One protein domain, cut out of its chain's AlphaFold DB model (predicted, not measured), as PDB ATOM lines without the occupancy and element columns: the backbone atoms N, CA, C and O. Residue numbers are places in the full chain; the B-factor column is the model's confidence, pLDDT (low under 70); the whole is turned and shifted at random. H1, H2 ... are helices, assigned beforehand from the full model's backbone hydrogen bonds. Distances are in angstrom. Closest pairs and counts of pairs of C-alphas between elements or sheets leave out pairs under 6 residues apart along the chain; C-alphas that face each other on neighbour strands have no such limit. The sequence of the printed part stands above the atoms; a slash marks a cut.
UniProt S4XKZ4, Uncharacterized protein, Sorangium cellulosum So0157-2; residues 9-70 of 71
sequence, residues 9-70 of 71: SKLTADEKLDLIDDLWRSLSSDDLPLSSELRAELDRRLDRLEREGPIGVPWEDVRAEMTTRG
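AT A GLANCE: This is residues 9 to 70 of the 71 residues of an uncharacterized protein of Sorangium cellulosum So0157-2 (UniProt S4XKZ4). What does the model look like? H2, the longest helix, is one part of a wide, open, horseshoe-like arc, with H1 before it and H3 after it along the chain, and the two links between the helices complete the arc. H1 touches no helix, H2 touches no helix and H3 touches no helix. How is it made up? The printed part has 62 residues, 41 of them in three helices in the order H1, H2, H3, with no named strand, and its class is all helix. It is extended, with a radius of gyration of the C-alphas of 18.0 A, and flat, spanning 47 by 40 by 16 A.

IN THESE COORDINATES: Where is the longest helix? H2 holds residues 36 to 52 and measures 24.3 A from C-alpha 36 at (244.798, 197.822, 215.644) to C-alpha 52 at (253.794, 175.310, 216.881). Where are the others? H1 holds residues 13 to 26, 20.0 A long, and begins at C-alpha 13 at (217.310, 177.243, 231.971). H3 holds residues 59 to 68, 14.3 A long, and ends at C-alpha 68 at (239.870, 167.283, 241.830).

HOW THE PARTS SIT: How does H2 stand to the others? H1 and H2 are apart, and H2 and H3 are apart, with no C-alpha of the one within 8 A of the other. Do H1 and H3 meet? They are apart too. Are the helix backbones well formed? In H1, H2 and H3 every O i to N i+4 pair is within hydrogen-bond range.

THE WHOLE: How far does it reach? The two C-alphas farthest apart, those of Lys 10 and Arg 51, are 48.5 A apart. Is there a cut or a long link? The printed part has no cut, and both links, residues 27 to 35 and residues 53 to 58, are short. Where is confidence low? Residues 69 to 70 are under 70 in pLDDT, and the mean of the printed part is 90.2.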
ATOM      1  N   SER A   9     214.110 186.235 235.367       92.31
ATOM      2  CA  SER A   9     213.737 185.314 236.450       92.31
ATOM      3  C   SER A   9     212.610 184.359 236.051       92.31
ATOM      4  O   SER A   9     212.497 183.278 236.626       92.31
ATOM      5  N   LYS A  10     211.819 184.732 235.039       94.88
ATOM      6  CA  LYS A  10     210.699 183.937 234.524       94.88
ATOM      7  C   LYS A  10     211.103 182.891 233.490       94.88
ATOM      8  O   LYS A  10     210.286 182.034 233.179       94.88
ATOM      9  N   LEU A  11     212.327 182.969 232.969       94.75
ATOM     10  CA  LEU A  11     212.831 182.024 231.981       94.75
ATOM     11  C   LEU A  11     213.375 180.771 232.671       94.75
ATOM     12  O   LEU A  11     214.142 180.849 233.646       94.75
ATOM     13  N   THR A  12     213.019 179.619 232.115       96.88
ATOM     14  CA  THR A  12     213.666 178.336 232.389       96.88
ATOM     15  C   THR A  12     215.148 178.373 231.991       96.88
ATOM     16  O   THR A  12     215.634 179.333 231.391       96.88
ATOM     17  N   ALA A  13     215.908 177.343 232.370       95.75
ATOM     18  CA  ALA A  13     217.310 177.243 231.971       95.75
ATOM     19  C   ALA A  13     217.460 177.144 230.443       95.75
ATOM     20  O   ALA A  13     218.304 177.837 229.883       95.75
ATOM     21  N   ASP A  14     216.604 176.361 229.784       96.19
ATOM     22  CA  ASP A  14     216.644 176.171 228.331       96.19
ATOM     23  C   ASP A  14     216.296 177.469 227.593       96.19
ATOM     24  O   ASP A  14     217.064 177.920 226.750       96.19
ATOM     25  N   GLU A  15     215.236 178.172 228.006       96.12
ATOM     26  CA  GLU A  15     214.873 179.468 227.408       96.12
ATOM     27  C   GLU A  15     215.960 180.538 227.602       96.12
ATOM     28  O   GLU A  15     216.108 181.444 226.783       96.12
ATOM     29  N   LYS A  16     216.741 180.457 228.688       95.31
ATOM     30  CA  LYS A  16     217.910 181.330 228.876       95.31
ATOM     31  C   LYS A  16     219.024 180.988 227.902       95.31
ATOM     32  O   LYS A  16     219.675 181.908 227.419       95.31
ATOM     33  N   LEU A  17     219.266 179.705 227.648       96.88
ATOM     34  CA  LEU A  17     220.275 179.272 226.685       96.88
ATOM     35  C   LEU A  17     219.885 179.683 225.265       96.88
ATOM     36  O   LEU A  17     220.724 180.244 224.565       96.88
ATOM     37  N   ASP A  18     218.618 179.512 224.890       96.19
ATOM     38  CA  ASP A  18     218.099 179.958 223.593       96.19
ATOM     39  C   ASP A  18     218.242 181.475 223.431       96.19
ATOM     40  O   ASP A  18     218.768 181.957 222.430       96.19
ATOM     41  N   LEU A  19     217.876 182.239 224.466       95.62
ATOM     42  CA  LEU A  19     218.065 183.687 224.467       95.62
ATOM     43  C   LEU A  19     219.546 184.077 224.340       95.62
ATOM     44  O   LEU A  19     219.858 185.062 223.674       95.62
ATOM     45  N   ILE A  20     220.460 183.346 224.984       95.69
ATOM     46  CA  ILE A  20     221.901 183.587 224.849       95.69
ATOM     47  C   ILE A  20     222.355 183.326 223.407       95.69
ATOM     48  O   ILE A  20     223.096 184.154 222.882       95.69
ATOM     49  N   ASP A  21     221.907 182.243 222.758       96.00
ATOM     50  CA  ASP A  21     222.250 181.957 221.354       96.00
ATOM     51  C   ASP A  21     221.709 183.045 220.417       96.00
ATOM     52  O   ASP A  21     222.449 183.581 219.590       96.00
ATOM     53  N   ASP A  22     220.453 183.455 220.597       96.31
ATOM     54  CA  ASP A  22     219.828 184.514 219.800       96.31
ATOM     55  C   ASP A  22     220.546 185.858 219.962       96.31
ATOM     56  O   ASP A  22     220.855 186.536 218.976       96.31
ATOM     57  N   LEU A  23     220.857 186.243 221.204       93.94
ATOM     58  CA  LEU A  23     221.619 187.458 221.480       93.94
ATOM     59  C   LEU A  23     223.014 187.375 220.865       93.94
ATOM     60  O   LEU A  23     223.460 188.345 220.254       93.94
ATOM     61  N   TRP A  24     223.679 186.227 220.975       94.19
ATOM     62  CA  TRP A  24     225.001 186.021 220.400       94.19
ATOM     63  C   TRP A  24     224.986 186.163 218.874       94.19
ATOM     64  O   TRP A  24     225.820 186.871 218.316       94.19
ATOM     65  N   ARG A  25     223.995 185.571 218.199       94.31
ATOM     66  CA  ARG A  25     223.810 185.686 216.741       94.31
ATOM     67  C   ARG A  25     223.396 187.076 216.281       94.31
ATOM     68  O   ARG A  25     223.595 187.408 215.114       94.31
ATOM     69  N   SER A  26     222.790 187.869 217.162       92.94
ATOM     70  CA  SER A  26     222.392 189.242 216.845       92.94
ATOM     71  C   SER A  26     223.574 190.211 216.772       92.94
ATOM     72  O   SER A  26     223.444 191.267 216.157       92.94
ATOM     73  N   LEU A  27     224.710 189.857 217.384       93.06
ATOM     74  CA  LEU A  27     225.929 190.656 217.358       93.06
ATOM     75  C   LEU A  27     226.725 190.374 216.082       93.06
ATOM     76  O   LEU A  27     226.957 189.223 215.709       93.06
ATOM     77  N   SER A  28     227.198 191.436 215.441       89.88
ATOM     78  CA  SER A  28     228.139 191.368 214.329       89.88
ATOM     79  C   SER A  28     229.555 191.737 214.781       89.88
ATOM     80  O   SER A  28     229.760 192.373 215.816       89.88
ATOM     81  N   SER A  29     230.557 191.383 213.973       82.62
ATOM     82  CA  SER A  29     231.939 191.840 214.181       82.62
ATOM     83  C   SER A  29     232.074 193.363 214.183       82.62
ATOM     84  O   SER A  29     233.022 193.899 214.755       82.62
ATOM     85  N   ASP A  30     231.135 194.048 213.539       87.12
ATOM     86  CA  ASP A  30     231.174 195.490 213.337       87.12
ATOM     87  C   ASP A  30     230.634 196.241 214.562       87.12
ATOM     88  O   ASP A  30     230.990 197.400 214.775       87.12
ATOM     89  N   ASP A  31     229.849 195.570 215.411       90.00
ATOM     90  CA  ASP A  31     229.355 196.124 216.678       90.00
ATOM     91  C   ASP A  31     230.461 196.226 217.741       90.00
ATOM     92  O   ASP A  31     230.353 197.000 218.696       90.00
ATOM     93  N   LEU A  32     231.541 195.452 217.580       86.00
ATOM     94  CA  LEU A  32     232.682 195.391 218.494       86.00
ATOM     95  C   LEU A  32     234.004 195.446 217.709       86.00
ATOM     96  O   LEU A  32     234.747 194.460 217.665       86.00
ATOM     97  N   PRO A  33     234.329 196.596 217.087       88.25
ATOM     98  CA  PRO A  33     235.535 196.721 216.290       88.25
ATOM     99  C   PRO A  33     236.777 196.555 217.170       88.25
ATOM    100  O   PRO A  33     236.946 197.222 218.192       88.25
ATOM    101  N   LEU A  34     237.678 195.670 216.750       90.31
ATOM    102  CA  LEU A  34     238.969 195.494 217.409       90.31
ATOM    103  C   LEU A  34     239.878 196.694 217.138       90.31
ATOM    104  O   LEU A  34     239.950 197.180 216.007       90.31
ATOM    105  N   SER A  35     240.633 197.117 218.155       94.00
ATOM    106  CA  SER A  35     241.732 198.059 217.940       94.00
ATOM    107  C   SER A  35     242.814 197.429 217.056       94.00
ATOM    108  O   SER A  35     242.921 196.200 216.950       94.00
ATOM    109  N   SER A  36     243.641 198.266 216.430       95.31
ATOM    110  CA  SER A  36     244.798 197.822 215.644       95.31
ATOM    111  C   SER A  36     245.724 196.909 216.444       95.31
ATOM    112  O   SER A  36     246.210 195.908 215.924       95.31
ATOM    113  N   GLU A  37     245.930 197.223 217.720       96.50
ATOM    114  CA  GLU A  37     246.816 196.485 218.620       96.50
ATOM    115  C   GLU A  37     246.242 195.106 218.951       96.50
ATOM    116  O   GLU A  37     246.971 194.114 218.936       96.50
ATOM    117  N   LEU A  38     244.932 195.025 219.210       95.62
ATOM    118  CA  LEU A  38     244.259 193.751 219.462       95.62
ATOM    119  C   LEU A  38     244.267 192.859 218.222       95.62
ATOM    120  O   LEU A  38     244.522 191.662 218.341       95.62
ATOM    121  N   ARG A  39     244.038 193.433 217.035       94.44
ATOM    122  CA  ARG A  39     244.113 192.692 215.770       94.44
ATOM    123  C   ARG A  39     245.516 192.129 215.540       94.44
ATOM    124  O   ARG A  39     245.646 190.930 215.326       94.44
ATOM    125  N   ALA A  40     246.550 192.955 215.700       97.06
ATOM    126  CA  ALA A  40     247.938 192.523 215.543       97.06
ATOM    127  C   ALA A  40     248.334 191.413 216.536       97.06
ATOM    128  O   ALA A  40     249.073 190.494 216.181       97.06
ATOM    129  N   GLU A  41     247.842 191.464 217.778       97.50
ATOM    130  CA  GLU A  41     248.098 190.400 218.756       97.50
ATOM    131  C   GLU A  41     247.374 189.093 218.403       97.50
ATOM    132  O   GLU A  41     247.940 188.016 218.610       97.50
ATOM    133  N   LEU A  42     246.151 189.157 217.868       95.31
ATOM    134  CA  LEU A  42     245.449 187.965 217.386       95.31
ATOM    135  C   LEU A  42     246.181 187.332 216.200       95.31
ATOM    136  O   LEU A  42     246.424 186.126 216.238       95.31
ATOM    137  N   ASP A  43     246.606 188.137 215.224       96.38
ATOM    138  CA  ASP A  43     247.378 187.669 214.065       96.38
ATOM    139  C   ASP A  43     248.673 186.974 214.527       96.38
ATOM    140  O   ASP A  43     248.934 185.823 214.177       96.38
ATOM    141  N   ARG A  44     249.423 187.593 215.453       96.31
ATOM    142  CA  ARG A  44     250.636 186.995 216.041       96.31
ATOM    143  C   ARG A  44     250.367 185.647 216.720       96.31
ATOM    144  O   ARG A  44     251.202 184.738 216.655       96.31
ATOM    145  N   ARG A  45     249.247 185.520 217.442       94.00
ATOM    146  CA  ARG A  45     248.871 184.272 218.131       94.00
ATOM    147  C   ARG A  45     248.466 183.185 217.150       94.00
ATOM    148  O   ARG A  45     248.806 182.030 217.407       94.00
ATOM    149  N   LEU A  46     247.778 183.546 216.073       93.94
ATOM    150  CA  LEU A  46     247.385 182.615 215.024       93.94
ATOM    151  C   LEU A  46     248.618 182.086 214.287       93.94
ATOM    152  O   LEU A  46     248.811 180.875 214.246       93.94
ATOM    153  N   ASP A  47     249.530 182.971 213.876       95.56
ATOM    154  CA  ASP A  47     250.801 182.584 213.255       95.56
ATOM    155  C   ASP A  47     251.613 181.639 214.154       95.56
ATOM    156  O   ASP A  47     252.275 180.706 213.696       95.56
ATOM    157  N   ARG A  48     251.609 181.894 215.469       93.00
ATOM    158  CA  ARG A  48     252.270 181.013 216.437       93.00
ATOM    159  C   ARG A  48     251.600 179.644 216.496       93.00
ATOM    160  O   ARG A  48     252.308 178.644 216.471       93.00
ATOM    161  N   LEU A  49     250.271 179.605 216.566       91.25
ATOM    162  CA  LEU A  49     249.495 178.366 216.600       91.25
ATOM    163  C   LEU A  49     249.717 177.524 215.336       91.25
ATOM    164  O   LEU A  49     249.861 176.310 215.438       91.25
ATOM    165  N   GLU A  50     249.796 178.152 214.164       91.88
ATOM    166  CA  GLU A  50     250.073 177.467 212.897       91.88
ATOM    167  C   GLU A  50     251.470 176.839 212.862       91.88
ATOM    168  O   GLU A  50     251.635 175.721 212.374       91.88
ATOM    169  N   ARG A  51     252.481 177.532 213.403       92.69
ATOM    170  CA  ARG A  51     253.858 177.018 213.453       92.69
ATOM    171  C   ARG A  51     254.067 175.938 214.508       92.69
ATOM    172  O   ARG A  51     254.796 174.983 214.263       92.69
ATOM    173  N   GLU A  52     253.513 176.137 215.699       91.12
ATOM    174  CA  GLU A  52     253.794 175.310 216.881       91.12
ATOM    175  C   GLU A  52     252.771 174.175 217.055       91.12
ATOM    176  O   GLU A  52     253.030 173.218 217.782       91.12
ATOM    177  N   GLY A  53     251.634 174.247 216.354       82.81
ATOM    178  CA  GLY A  53     250.504 173.348 216.548       82.81
ATOM    179  C   GLY A  53     249.718 173.675 217.826       82.81
ATOM    180  O   GLY A  53     250.076 174.581 218.582       82.81
ATOM    181  N   PRO A  54     248.605 172.967 218.086       78.69
ATOM    182  CA  PRO A  54     247.798 173.197 219.277       78.69
ATOM    183  C   PRO A  54     248.602 172.905 220.550       78.69
ATOM    184  O   PRO A  54     248.857 171.756 220.892       78.69
ATOM    185  N   ILE A  55     248.943 173.962 221.289       72.62
ATOM    186  CA  ILE A  55     249.611 173.904 222.605       72.62
ATOM    187  C   ILE A  55     248.574 173.808 223.743       72.62
ATOM    188  O   ILE A  55     248.782 174.289 224.857       72.62
ATOM    189  N   GLY A  56     247.396 173.266 223.434       76.75
ATOM    190  CA  GLY A  56     246.279 173.155 224.363       76.75
ATOM    191  C   GLY A  56     246.350 171.869 225.174       76.75
ATOM    192  O   GLY A  56     246.747 170.822 224.668       76.75
ATOM    193  N   VAL A  57     245.910 171.941 226.426       81.94
ATOM    194  CA  VAL A  57     245.580 170.750 227.209       81.94
ATOM    195  C   VAL A  57     244.180 170.289 226.779       81.94
ATOM    196  O   VAL A  57     243.291 171.140 226.650       81.94
ATOM    197  N   PRO A  58     243.953 168.988 226.527       88.12
ATOM    198  CA  PRO A  58     242.619 168.467 226.250       88.12
ATOM    199  C   PRO A  58     241.606 168.915 227.307       88.12
ATOM    200  O   PRO A  58     241.893 168.918 228.503       88.12
ATOM    201  N   TRP A  59     240.395 169.270 226.872       86.06
ATOM    202  CA  TRP A  59     239.341 169.743 227.778       86.06
ATOM    203  C   TRP A  59     239.043 168.750 228.907       86.06
ATOM    204  O   TRP A  59     238.797 169.150 230.042       86.06
ATOM    205  N   GLU A  60     239.121 167.455 228.607       89.31
ATOM    206  CA  GLU A  60     238.922 166.387 229.585       89.31
ATOM    207  C   GLU A  60     239.926 166.456 230.743       89.31
ATOM    208  O   GLU A  60     239.532 166.318 231.902       89.31
ATOM    209  N   ASP A  61     241.191 166.757 230.444       90.25
ATOM    210  CA  ASP A  61     242.263 166.846 231.438       90.25
ATOM    211  C   ASP A  61     242.102 168.105 232.305       90.25
ATOM    212  O   ASP A  61     242.211 168.043 233.532       90.25
ATOM    213  N   VAL A  62     241.740 169.242 231.694       88.31
ATOM    214  CA  VAL A  62     241.419 170.486 232.422       88.31
ATOM    215  C   VAL A  62     240.223 170.275 233.356       88.31
ATOM    216  O   VAL A  62     240.250 170.662 234.527       88.31
ATOM    217  N   ARG A  63     239.168 169.618 232.862       89.75
ATOM    218  CA  ARG A  63     237.953 169.317 233.631       89.75
ATOM    219  C   ARG A  63     238.240 168.390 234.815       89.75
ATOM    220  O   ARG A  63     237.675 168.586 235.900       89.75
ATOM    221  N   ALA A  64     239.121 167.410 234.629       90.56
ATOM    222  CA  ALA A  64     239.566 166.519 235.694       90.56
ATOM    223  C   ALA A  64     240.318 167.286 236.800       90.56
ATOM    224  O   ALA A  64     240.041 167.076 237.985       90.56
ATOM    225  N   GLU A  65     241.197 168.230 236.440       88.62
ATOM    226  CA  GLU A  65     241.913 169.075 237.407       88.62
ATOM    227  C   GLU A  65     240.950 169.952 238.229       88.62
ATOM    228  O   GLU A  65     241.045 170.008 239.458       88.62
ATOM    229  N   MET A  66     239.978 170.597 237.574       86.56
ATOM    230  CA  MET A  66     239.005 171.472 238.244       86.56
ATOM    231  C   MET A  66     238.128 170.715 239.250       86.56
ATOM    232  O   MET A  66     237.841 171.234 240.327       86.56
ATOM    233  N   THR A  67     237.735 169.482 238.922       79.31
ATOM    234  CA  THR A  67     236.895 168.646 239.796       79.31
ATOM    235  C   THR A  67     237.687 168.110 240.992       79.31
ATOM    236  O   THR A  67     237.182 168.078 242.112       79.31
ATOM    237  N   THR A  68     238.961 167.764 240.776       75.50
ATOM    238  CA  THR A  68     239.870 167.283 241.830       75.50
ATOM    239  C   THR A  68     240.168 168.365 242.873       75.50
ATOM    240  O   THR A  68     240.302 168.063 244.053       75.50
ATOM    241  N   ARG A  69     240.233 169.639 242.466       65.19
ATOM    242  CA  ARG A  69     240.494 170.780 243.365       65.19
ATOM    243  C   ARG A  69     239.274 171.247 244.170       65.19
ATOM    244  O   ARG A  69     239.433 172.081 245.058       65.19
ATOM    245  N   GLY A  70     238.080 170.761 243.836       57.50
ATOM    246  CA  GLY A  70     236.829 171.070 244.533       57.50
ATOM    247  C   GLY A  70     236.365 169.995 245.521       57.50
ATOM    248  O   GLY A  70     235.262 170.135 246.048       57.50
TER     249      GLY A  70